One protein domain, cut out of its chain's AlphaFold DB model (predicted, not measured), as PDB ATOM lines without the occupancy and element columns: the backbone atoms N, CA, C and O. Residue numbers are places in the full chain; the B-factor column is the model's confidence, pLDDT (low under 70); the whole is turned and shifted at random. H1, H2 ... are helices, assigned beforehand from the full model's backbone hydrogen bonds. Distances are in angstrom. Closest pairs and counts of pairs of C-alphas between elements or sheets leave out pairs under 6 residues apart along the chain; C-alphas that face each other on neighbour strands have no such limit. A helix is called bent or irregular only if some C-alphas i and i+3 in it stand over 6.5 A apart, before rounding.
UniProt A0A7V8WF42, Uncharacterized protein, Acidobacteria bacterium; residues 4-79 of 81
ATOM      1  N   ARG A   4     -97.009 167.098  90.286       80.25
ATOM      2  CA  ARG A   4     -96.512 166.765  88.941       80.25
ATOM      3  C   ARG A   4     -97.630 166.422  87.964       80.25
ATOM      4  O   ARG A   4     -97.575 166.829  86.808       80.25
ATOM      5  N   SER A   5     -98.643 165.694  88.425       83.62
ATOM      6  CA  SER A   5     -99.787 165.315  87.597       83.62
ATOM      7  C   SER A   5    -100.637 166.542  87.254       83.62
ATOM      8  O   SER A   5    -101.069 166.701  86.116       83.62
ATOM      9  N   ARG A   6    -100.788 167.477  88.205       85.94
ATOM     10  CA  ARG A   6    -101.448 168.770  87.972       85.94
ATOM     11  C   ARG A   6    -100.680 169.637  86.975       85.94
ATOM     12  O   ARG A   6    -101.306 170.204  86.086       85.94
ATOM     13  N   VAL A   7     -99.355 169.722  87.097       88.31
ATOM     14  CA  VAL A   7     -98.517 170.491  86.163       88.31
ATOM     15  C   VAL A   7     -98.594 169.897  84.758       88.31
ATOM     16  O   VAL A   7     -98.857 170.632  83.814       88.31
ATOM     17  N   LEU A   8     -98.467 168.575  84.615       90.75
ATOM     18  CA  LEU A   8     -98.585 167.905  83.316       90.75
ATOM     19  C   LEU A   8     -99.966 168.108  82.688       90.75
ATOM     20  O   LEU A   8    -100.055 168.441  81.509       90.75
ATOM     21  N   MET A   9    -101.038 167.977  83.472       90.50
ATOM     22  CA  MET A   9    -102.393 168.294  83.014       90.50
ATOM     23  C   MET A   9    -102.509 169.751  82.568       90.50
ATOM     24  O   MET A   9    -103.029 170.008  81.489       90.50
ATOM     25  N   ALA A  10    -101.989 170.702  83.345       91.12
ATOM     26  CA  ALA A  10    -102.024 172.118  82.990       91.12
ATOM     27  C   ALA A  10    -101.248 172.406  81.695       91.12
ATOM     28  O   ALA A  10    -101.728 173.159  80.851       91.12
ATOM     29  N   THR A  11    -100.088 171.774  81.497       93.75
ATOM     30  CA  THR A  11     -99.293 171.911  80.271       93.75
ATOM     31  C   THR A  11    -100.007 171.314  79.065       93.75
ATOM     32  O   THR A  11    -100.075 171.959  78.023       93.75
ATOM     33  N   VAL A  12    -100.575 170.113  79.198       94.38
ATOM     34  CA  VAL A  12    -101.333 169.468  78.118       94.38
ATOM     35  C   VAL A  12    -102.561 170.303  77.764       94.38
ATOM     36  O   VAL A  12    -102.789 170.586  76.591       94.38
ATOM     37  N   LEU A  13    -103.310 170.773  78.763       94.06
ATOM     38  CA  LEU A  13    -104.464 171.645  78.555       94.06
ATOM     39  C   LEU A  13    -104.065 172.964  77.887       94.06
ATOM     40  O   LEU A  13    -104.730 173.394  76.948       94.06
ATOM     41  N   GLY A  14    -102.961 173.576  78.319       93.50
ATOM     42  CA  GLY A  14    -102.429 174.796  77.717       93.50
ATOM     43  C   GLY A  14    -101.993 174.597  76.265       93.50
ATOM     44  O   GLY A  14    -102.312 175.423  75.414       93.50
ATOM     45  N   ALA A  15    -101.329 173.481  75.957       94.50
ATOM     46  CA  ALA A  15    -100.903 173.146  74.601       94.50
ATOM     47  C   ALA A  15    -102.097 172.897  73.669       94.50
ATOM     48  O   ALA A  15    -102.119 173.400  72.547       94.50
ATOM     49  N   VAL A  16    -103.117 172.176  74.144       92.88
ATOM     50  CA  VAL A  16    -104.357 171.945  73.389       92.88
ATOM     51  C   VAL A  16    -105.090 173.266  73.160       92.88
ATOM     52  O   VAL A  16    -105.447 173.574  72.025       92.88
ATOM     53  N   ALA A  17    -105.265 174.079  74.204       91.19
ATOM     54  CA  ALA A  17    -105.931 175.373  74.098       91.19
ATOM     55  C   ALA A  17    -105.191 176.320  73.141       91.19
ATOM     56  O   ALA A  17    -105.814 176.907  72.260       91.19
ATOM     57  N   GLY A  18    -103.865 176.424  73.263       89.94
ATOM     58  CA  GLY A  18    -103.031 177.241  72.382       89.94
ATOM     59  C   GLY A  18    -103.037 176.751  70.933       89.94
ATOM     60  O   GLY A  18    -103.146 177.563  70.017       89.94
ATOM     61  N   GLY A  19    -102.992 175.434  70.714       90.56
ATOM     62  CA  GLY A  19    -103.066 174.830  69.383       90.56
ATOM     63  C   GLY A  19    -104.412 175.074  68.702       90.56
ATOM     64  O   GLY A  19    -104.447 175.482  67.543       90.56
ATOM     65  N   VAL A  20    -105.519 174.911  69.434       86.00
ATOM     66  CA  VAL A  20    -106.866 175.234  68.938       86.00
ATOM     67  C   VAL A  20    -106.983 176.726  68.632       86.00
ATOM     68  O   VAL A  20    -107.498 177.088  67.578       86.00
ATOM     69  N   TYR A  21    -106.465 177.594  69.505       86.00
ATOM     70  CA  TYR A  21    -106.494 179.045  69.308       86.00
ATOM     71  C   TYR A  21    -105.697 179.476  68.067       86.00
ATOM     72  O   TYR A  21    -106.193 180.244  67.242       86.00
ATOM     73  N   GLY A  22    -104.488 178.934  67.892       84.56
ATOM     74  CA  GLY A  22    -103.655 179.173  66.714       84.56
ATOM     75  C   GLY A  22    -104.298 178.649  65.427       84.56
ATOM     76  O   GLY A  22    -104.357 179.366  64.431       84.56
ATOM     77  N   TRP A  23    -104.860 177.437  65.460       84.19
ATOM     78  CA  TRP A  23    -105.580 176.856  64.323       84.19
ATOM     79  C   TRP A  23    -106.802 177.694  63.926       84.19
ATOM     80  O   TRP A  23    -107.027 177.938  62.739       84.19
ATOM     81  N   LEU A  24    -107.558 178.197  64.904       80.38
ATOM     82  CA  LEU A  24    -108.740 179.025  64.668       80.38
ATOM     83  C   LEU A  24    -108.395 180.366  63.999       80.38
ATOM     84  O   LEU A  24    -109.188 180.888  63.217       80.38
ATOM     85  N   TYR A  25    -107.229 180.937  64.304       76.44
ATOM     86  CA  TYR A  25    -106.827 182.232  63.752       76.44
ATOM     87  C   TYR A  25    -106.114 182.113  62.400       76.44
ATOM     88  O   TYR A  25    -106.216 183.007  61.564       76.44
ATOM     89  N   MET A  26    -105.396 181.011  62.178       78.31
ATOM     90  CA  MET A  26    -104.545 180.828  61.001       78.31
ATOM     91  C   MET A  26    -105.250 180.115  59.835       78.31
ATOM     92  O   MET A  26    -104.820 180.248  58.693       78.31
ATOM     93  N   THR A  27    -106.339 179.380  60.091       77.44
ATOM     94  CA  THR A  27    -107.012 178.547  59.076       77.44
ATOM     95  C   THR A  27    -108.348 179.154  58.634       77.44
ATOM     96  O   THR A  27    -109.123 179.634  59.458       77.44
ATOM     97  N   GLU A  28    -108.702 179.051  57.347       65.81
ATOM     98  CA  GLU A  28    -110.007 179.508  56.824       65.81
ATOM     99  C   GLU A  28    -111.208 178.798  57.474       65.81
ATOM    100  O   GLU A  28    -112.277 179.394  57.635       65.81
ATOM    101  N   GLN A  29    -111.035 177.545  57.912       66.81
ATOM    102  CA  GLN A  29    -112.052 176.848  58.704       66.81
ATOM    103  C   GLN A  29    -112.299 177.524  60.055       66.81
ATOM    104  O   GLN A  29    -113.432 177.537  60.529       66.81
ATOM    105  N   GLY A  30    -111.280 178.157  60.633       69.75
ATOM    106  CA  GLY A  30    -111.398 178.927  61.861       69.75
ATOM    107  C   GLY A  30    -112.286 180.160  61.708       69.75
ATOM    108  O   GLY A  30    -113.079 180.434  62.606       69.75
ATOM    109  N   LYS A  31    -112.280 180.823  60.540       67.50
ATOM    110  CA  LYS A  31    -113.245 181.892  60.208       67.50
ATOM    111  C   LYS A  31    -114.688 181.387  60.242       67.50
ATOM    112  O   LYS A  31    -115.510 181.966  60.938       67.50
ATOM    113  N   ARG A  32    -114.977 180.253  59.588       69.12
ATOM    114  CA  ARG A  32    -116.314 179.622  59.630       69.12
ATOM    115  C   ARG A  32    -116.720 179.170  61.023       69.12
ATOM    116  O   ARG A  32    -117.905 179.176  61.335       69.12
ATOM    117  N   VAL A  33    -115.772 178.707  61.832       73.62
ATOM    118  CA  VAL A  33    -116.046 178.347  63.223       73.62
ATOM    119  C   VAL A  33    -116.344 179.609  64.025       73.62
ATOM    120  O   VAL A  33    -117.291 179.592  64.790       73.62
ATOM    121  N   ARG A  34    -115.643 180.724  63.795       68.88
ATOM    122  CA  ARG A  34    -115.921 182.018  64.437       68.88
ATOM    123  C   ARG A  34    -117.305 182.572  64.079       68.88
ATOM    124  O   ARG A  34    -118.022 182.989  64.978       68.88
ATOM    125  N   ASP A  35    -117.697 182.471  62.812       69.50
ATOM    126  CA  ASP A  35    -119.020 182.898  62.336       69.50
ATOM    127  C   ASP A  35    -120.151 181.974  62.847       69.50
ATOM    128  O   ASP A  35    -121.283 182.402  63.030       69.50
ATOM    129  N   GLN A  36    -119.856 180.696  63.125       68.12
ATOM    130  CA  GLN A  36    -120.811 179.742  63.714       68.12
ATOM    131  C   GLN A  36    -120.770 179.689  65.246       68.12
ATOM    132  O   GLN A  36    -121.672 179.124  65.866       68.12
ATOM    133  N   ILE A  37    -119.726 180.239  65.865       69.88
ATOM    134  CA  ILE A  37    -119.576 180.327  67.318       69.88
ATOM    135  C   ILE A  37    -120.629 181.280  67.880       69.88
ATOM    136  O   ILE A  37    -121.147 180.998  68.948       69.88
ATOM    137  N   GLU A  38    -120.987 182.348  67.170       63.81
ATOM    138  CA  GLU A  38    -121.963 183.344  67.628       63.81
ATOM    139  C   GLU A  38    -123.339 182.726  67.980       63.81
ATOM    140  O   GLU A  38    -123.757 182.856  69.130       63.81
ATOM    141  N   PRO A  39    -124.000 181.933  67.106       71.50
ATOM    142  CA  PRO A  39    -125.244 181.247  67.470       71.50
ATOM    143  C   PRO A  39    -125.042 180.064  68.430       71.50
ATOM    144  O   PRO A  39    -125.908 179.786  69.257       71.50
ATOM    145  N   LYS A  40    -123.911 179.347  68.348       70.31
ATOM    146  CA  LYS A  40    -123.664 178.176  69.210       70.31
ATOM    147  C   LYS A  40    -123.258 178.541  70.634       70.31
ATOM    148  O   LYS A  40    -123.518 177.754  71.535       70.31
ATOM    149  N   LEU A  41    -122.627 179.694  70.853       70.19
ATOM    150  CA  LEU A  41    -122.316 180.212  72.187       70.19
ATOM    151  C   LEU A  41    -123.589 180.551  72.941       70.19
ATOM    152  O   LEU A  41    -123.686 180.198  74.109       70.19
ATOM    153  N   ASP A  42    -124.554 181.194  72.286       72.50
ATOM    154  CA  ASP A  42    -125.837 181.522  72.909       72.50
ATOM    155  C   ASP A  42    -126.580 180.254  73.341       72.50
ATOM    156  O   ASP A  42    -127.025 180.150  74.488       72.50
ATOM    157  N   ASP A  43    -126.619 179.239  72.473       77.38
ATOM    158  CA  ASP A  43    -127.217 177.941  72.797       77.38
ATOM    159  C   ASP A  43    -126.435 177.221  73.909       77.38
ATOM    160  O   ASP A  43    -127.020 176.734  74.876       77.38
ATOM    161  N   PHE A  44    -125.098 177.245  73.855       75.12
ATOM    162  CA  PHE A  44    -124.238 176.647  74.876       75.12
ATOM    163  C   PHE A  44    -124.338 177.358  76.229       75.12
ATOM    164  O   PHE A  44    -124.263 176.703  77.262       75.12
ATOM    165  N   MET A  45    -124.537 178.677  76.264       72.81
ATOM    166  CA  MET A  45    -124.759 179.442  77.496       72.81
ATOM    167  C   MET A  45    -126.133 179.140  78.098       72.81
ATOM    168  O   MET A  45    -126.265 178.989  79.319       72.81
ATOM    169  N   ARG A  46    -127.154 178.989  77.248       74.81
ATOM    170  CA  ARG A  46    -128.497 178.563  77.655       74.81
ATOM    171  C   ARG A  46    -128.474 177.138  78.207       74.81
ATOM    172  O   ARG A  46    -129.071 176.860  79.248       74.81
ATOM    173  N   GLU A  47    -127.711 176.260  77.569       72.94
ATOM    174  CA  GLU A  47    -127.530 174.881  77.997       72.94
ATOM    175  C   GLU A  47    -126.647 174.770  79.245       72.94
ATOM    176  O   GLU A  47    -127.015 174.059  80.170       72.94
ATOM    177  N   LEU A  48    -125.571 175.551  79.380       73.12
ATOM    178  CA  LEU A  48    -124.765 175.658  80.606       73.12
ATOM    179  C   LEU A  48    -125.590 176.123  81.808       73.12
ATOM    180  O   LEU A  48    -125.385 175.643  82.926       73.12
ATOM    181  N   THR A  49    -126.530 177.040  81.584       69.50
ATOM    182  CA  THR A  49    -127.464 177.499  82.619       69.50
ATOM    183  C   THR A  49    -128.364 176.347  83.085       69.50
ATOM    184  O   THR A  49    -128.557 176.170  84.288       69.50
ATOM    185  N   ASN A  50    -128.816 175.486  82.166       67.06
ATOM    186  CA  ASN A  50    -129.558 174.265  82.502       67.06
ATOM    187  C   ASN A  50    -128.668 173.183  83.143       67.06
ATOM    188  O   ASN A  50    -129.075 172.524  84.101       67.06
ATOM    189  N   VAL A  51    -127.431 173.022  82.666       67.56
ATOM    190  CA  VAL A  51    -126.454 172.052  83.176       67.56
ATOM    191  C   VAL A  51    -126.038 172.399  84.599       67.56
ATOM    192  O   VAL A  51    -125.889 171.481  85.395       67.56
ATOM    193  N   ARG A  52    -125.929 173.679  84.985       61.34
ATOM    194  CA  ARG A  52    -125.723 174.059  86.397       61.34
ATOM    195  C   ARG A  52    -126.806 173.488  87.310       61.34
ATOM    196  O   ARG A  52    -126.469 172.925  88.348       61.34
ATOM    197  N   GLY A  53    -128.071 173.550  86.894       62.38
ATOM    198  CA  GLY A  53    -129.182 172.950  87.638       62.38
ATOM    199  C   GLY A  53    -129.079 171.422  87.733       62.38
ATOM    200  O   GLY A  53    -129.382 170.837  88.771       62.38
ATOM    201  N   THR A  54    -128.596 170.762  86.679       62.31
ATOM    202  CA  THR A  54    -128.348 169.309  86.678       62.31
ATOM    203  C   THR A  54    -127.128 168.929  87.515       62.31
ATOM    204  O   THR A  54    -127.161 167.917  88.207       62.31
ATOM    205  N   VAL A  55    -126.070 169.738  87.508       67.00
ATOM    206  CA  VAL A  55    -124.853 169.524  88.297       67.00
ATOM    207  C   VAL A  55    -125.132 169.730  89.782       67.00
ATOM    208  O   VAL A  55    -124.656 168.933  90.583       67.00
ATOM    209  N   GLU A  56    -125.940 170.718  90.172       64.56
ATOM    210  CA  GLU A  56    -126.407 170.842  91.559       64.56
ATOM    211  C   GLU A  56    -127.227 169.624  91.985       64.56
ATOM    212  O   GLU A  56    -126.934 169.031  93.021       64.56
ATOM    213  N   LYS A  57    -128.182 169.177  91.159       63.78
ATOM    214  CA  LYS A  57    -128.965 167.960  91.439       63.78
ATOM    215  C   LYS A  57    -128.089 166.712  91.532       63.78
ATOM    216  O   LYS A  57    -128.267 165.915  92.445       63.78
ATOM    217  N   ALA A  58    -127.117 166.562  90.637       64.50
ATOM    218  CA  ALA A  58    -126.174 165.449  90.642       64.50
ATOM    219  C   ALA A  58    -125.241 165.500  91.858       64.50
ATOM    220  O   ALA A  58    -124.931 164.463  92.436       64.50
ATOM    221  N   ARG A  59    -124.822 166.694  92.289       69.31
ATOM    222  CA  ARG A  59    -123.989 166.883  93.481       69.31
ATOM    223  C   ARG A  59    -124.763 166.566  94.759       69.31
ATOM    224  O   ARG A  59    -124.209 165.923  95.648       69.31
ATOM    225  N   THR A  60    -126.034 166.958  94.834       68.94
ATOM    226  CA  THR A  60    -126.933 166.604  95.943       68.94
ATOM    227  C   THR A  60    -127.208 165.103  95.973       68.94
ATOM    228  O   THR A  60    -126.983 164.476  97.003       68.94
ATOM    229  N   ALA A  61    -127.566 164.499  94.834       71.12
ATOM    230  CA  ALA A  61    -127.803 163.059  94.727       71.12
ATOM    231  C   ALA A  61    -126.544 162.231  95.031       71.12
ATOM    232  O   ALA A  61    -126.626 161.185  95.668       71.12
ATOM    233  N   ALA A  62    -125.362 162.707  94.630       69.25
ATOM    234  CA  ALA A  62    -124.102 162.071  94.989       69.25
ATOM    235  C   ALA A  62    -123.855 162.145  96.502       69.25
ATOM    236  O   ALA A  62    -123.540 161.126  97.108       69.25
ATOM    237  N   ASN A  63    -124.035 163.311  97.132       69.69
ATOM    238  CA  ASN A  63    -123.894 163.453  98.585       69.69
ATOM    239  C   ASN A  63    -124.879 162.565  99.361       69.69
ATOM    240  O   ASN A  63    -124.492 161.942 100.350       69.69
ATOM    241  N   GLU A  64    -126.130 162.474  98.911       71.12
ATOM    242  CA  GLU A  64    -127.131 161.578  99.498       71.12
ATOM    243  C   GLU A  64    -126.788 160.102  99.266       71.12
ATOM    244  O   GLU A  64    -126.898 159.296 100.188       71.12
ATOM    245  N   GLY A  65    -126.281 159.754  98.081       69.25
ATOM    246  CA  GLY A  65    -125.803 158.413  97.756       69.25
ATOM    247  C   GLY A  65    -124.650 157.973  98.656       69.25
ATOM    248  O   GLY A  65    -124.701 156.888  99.228       69.25
ATOM    249  N   TRP A  66    -123.646 158.825  98.876       69.00
ATOM    250  CA  TRP A  66    -122.541 158.529  99.795       69.00
ATOM    251  C   TRP A  66    -123.002 158.398 101.250       69.00
ATOM    252  O   TRP A  66    -122.483 157.554 101.982       69.00
ATOM    253  N   ARG A  67    -124.005 159.180 101.668       70.31
ATOM    254  CA  ARG A  67    -124.590 159.085 103.011       70.31
ATOM    255  C   ARG A  67    -125.380 157.791 103.201       70.31
ATOM    256  O   ARG A  67    -125.172 157.105 104.195       70.31
ATOM    257  N   SER A  68    -126.218 157.422 102.233       65.94
ATOM    258  CA  SER A  68    -126.982 156.170 102.260       65.94
ATOM    259  C   SER A  68    -126.064 154.950 102.189       65.94
ATOM    260  O   SER A  68    -126.230 154.011 102.963       65.94
ATOM    261  N   LEU A  69    -125.028 154.982 101.347       65.31
ATOM    262  CA  LEU A  69    -124.015 153.927 101.307       65.31
ATOM    263  C   LEU A  69    -123.256 153.823 102.632       65.31
ATOM    264  O   LEU A  69    -123.004 152.710 103.087       65.31
ATOM    265  N   GLY A  70    -122.943 154.949 103.279       68.25
ATOM    266  CA  GLY A  70    -122.352 154.991 104.618       68.25
ATOM    267  C   GLY A  70    -123.264 154.409 105.705       68.25
ATOM    268  O   GLY A  70    -122.791 153.693 106.582       68.25
ATOM    269  N   GLU A  71    -124.574 154.644 105.629       64.62
ATOM    270  CA  GLU A  71    -125.559 154.061 106.552       64.62
ATOM    271  C   GLU A  71    -125.786 152.564 106.297       64.62
ATOM    272  O   GLU A  71    -125.908 151.789 107.246       64.62
ATOM    273  N   VAL A  72    -125.773 152.121 105.038       63.94
ATOM    274  CA  VAL A  72    -125.885 150.700 104.673       63.94
ATOM    275  C   VAL A  72    -124.619 149.933 105.064       63.94
ATOM    276  O   VAL A  72    -124.714 148.847 105.632       63.94
ATOM    277  N   THR A  73    -123.431 150.500 104.842       63.53
ATOM    278  CA  THR A  73    -122.156 149.881 105.251       63.53
ATOM    279  C   THR A  73    -121.927 149.953 106.763       63.53
ATOM    280  O   THR A  73    -121.519 148.958 107.361       63.53
ATOM    281  N   GLY A  74    -122.272 151.063 107.420       59.38
ATOM    282  CA  GLY A  74    -122.222 151.198 108.881       59.38
ATOM    283  C   GLY A  74    -123.272 150.345 109.607       59.38
ATOM    284  O   GLY A  74    -122.996 149.769 110.660       59.38
ATOM    285  N   GLY A  75    -124.461 150.193 109.020       56.84
ATOM    286  CA  GLY A  75    -125.536 149.332 109.519       56.84
ATOM    287  C   GLY A  75    -125.314 147.840 109.253       56.84
ATOM    288  O   GLY A  75    -125.860 147.010 109.984       56.84
ATOM    289  N   ALA A  76    -124.512 147.487 108.244       53.84
ATOM    290  CA  ALA A  76    -124.021 146.126 108.032       53.84
ATOM    291  C   ALA A  76    -122.915 145.772 109.040       53.84
ATOM    292  O   ALA A  76    -122.974 144.709 109.650       53.84
ATOM    293  N   ALA A  77    -121.978 146.691 109.306       54.28
ATOM    294  CA  ALA A  77    -120.896 146.482 110.274       54.28
ATOM    295  C   ALA A  77    -121.383 146.354 111.734       54.28
ATOM    296  O   ALA A  77    -120.760 145.662 112.535       54.28
ATOM    297  N   ARG A  78    -122.507 146.990 112.100       54.31
ATOM    298  CA  ARG A  78    -123.083 146.909 113.457       54.31
ATOM    299  C   ARG A  78    -123.979 145.683 113.692       54.31
ATOM    300  O   ARG A  78    -124.336 145.414 114.832       54.31
ATOM    301  N   ARG A  79    -124.339 144.921 112.655       54.12
ATOM    302  CA  ARG A  79    -125.191 143.721 112.794       54.12
ATOM    303  C   ARG A  79    -124.418 142.407 112.939       54.12
ATOM    304  O   ARG A  79    -125.045 141.361 113.047       54.12
TER     305      ARG A  79
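What this domain is: This is residues 4 to 79 of the 81 residues of an uncharacterized protein of Acidobacteria bacterium (UniProt A0A7V8WF42). A long helix, H2, and a shorter one, H1, make a flat, open hook: H1 folds back from one end of H2, with an empty space between them. H2 has a kink of 51 degrees near residue 39. The printed part has 76 residues, with H1 then H2 along the chain, no named strand, and the class all helix; it is extended, with a radius of gyration of the C-alphas of 21.5 A and spans of 68 by 35 by 12 A.

How they stand to each other: Look at residues 30 to 34 of H2, residues 28 to 77, and residues 23 to 25 of H1, residues 4 to 26: with these alone the helices touch, only at the corner by their tight link. Their closest C-alphas, of Gly 30 and Leu 24, are 3.9 A apart. The helices run opposite ways at a shallow tilt of 23 degrees. Every O i to N i+4 pair is within hydrogen-bond range in H1, and 42 of 46 in H2.

Where its parts are: Find C-alpha 28 at (-110.007, 179.508, 56.824); from there H2 runs 63.8 A to C-alpha 77. H2 is neither bent nor irregular, but only just: C-alphas 35 and 38 are 6.1 A apart. H1 begins at C-alpha 4, (-96.512, 166.765, 88.941), and spans 32.3 A.

The domain as a whole: The C-alphas farthest apart, of Glu 28 and Arg 79, are 68.1 A apart. Residues 4 to 19 and 35 to 79 stand free. The printed part has no cut; 38 residues, among them 68 to 79, have pLDDT under 70.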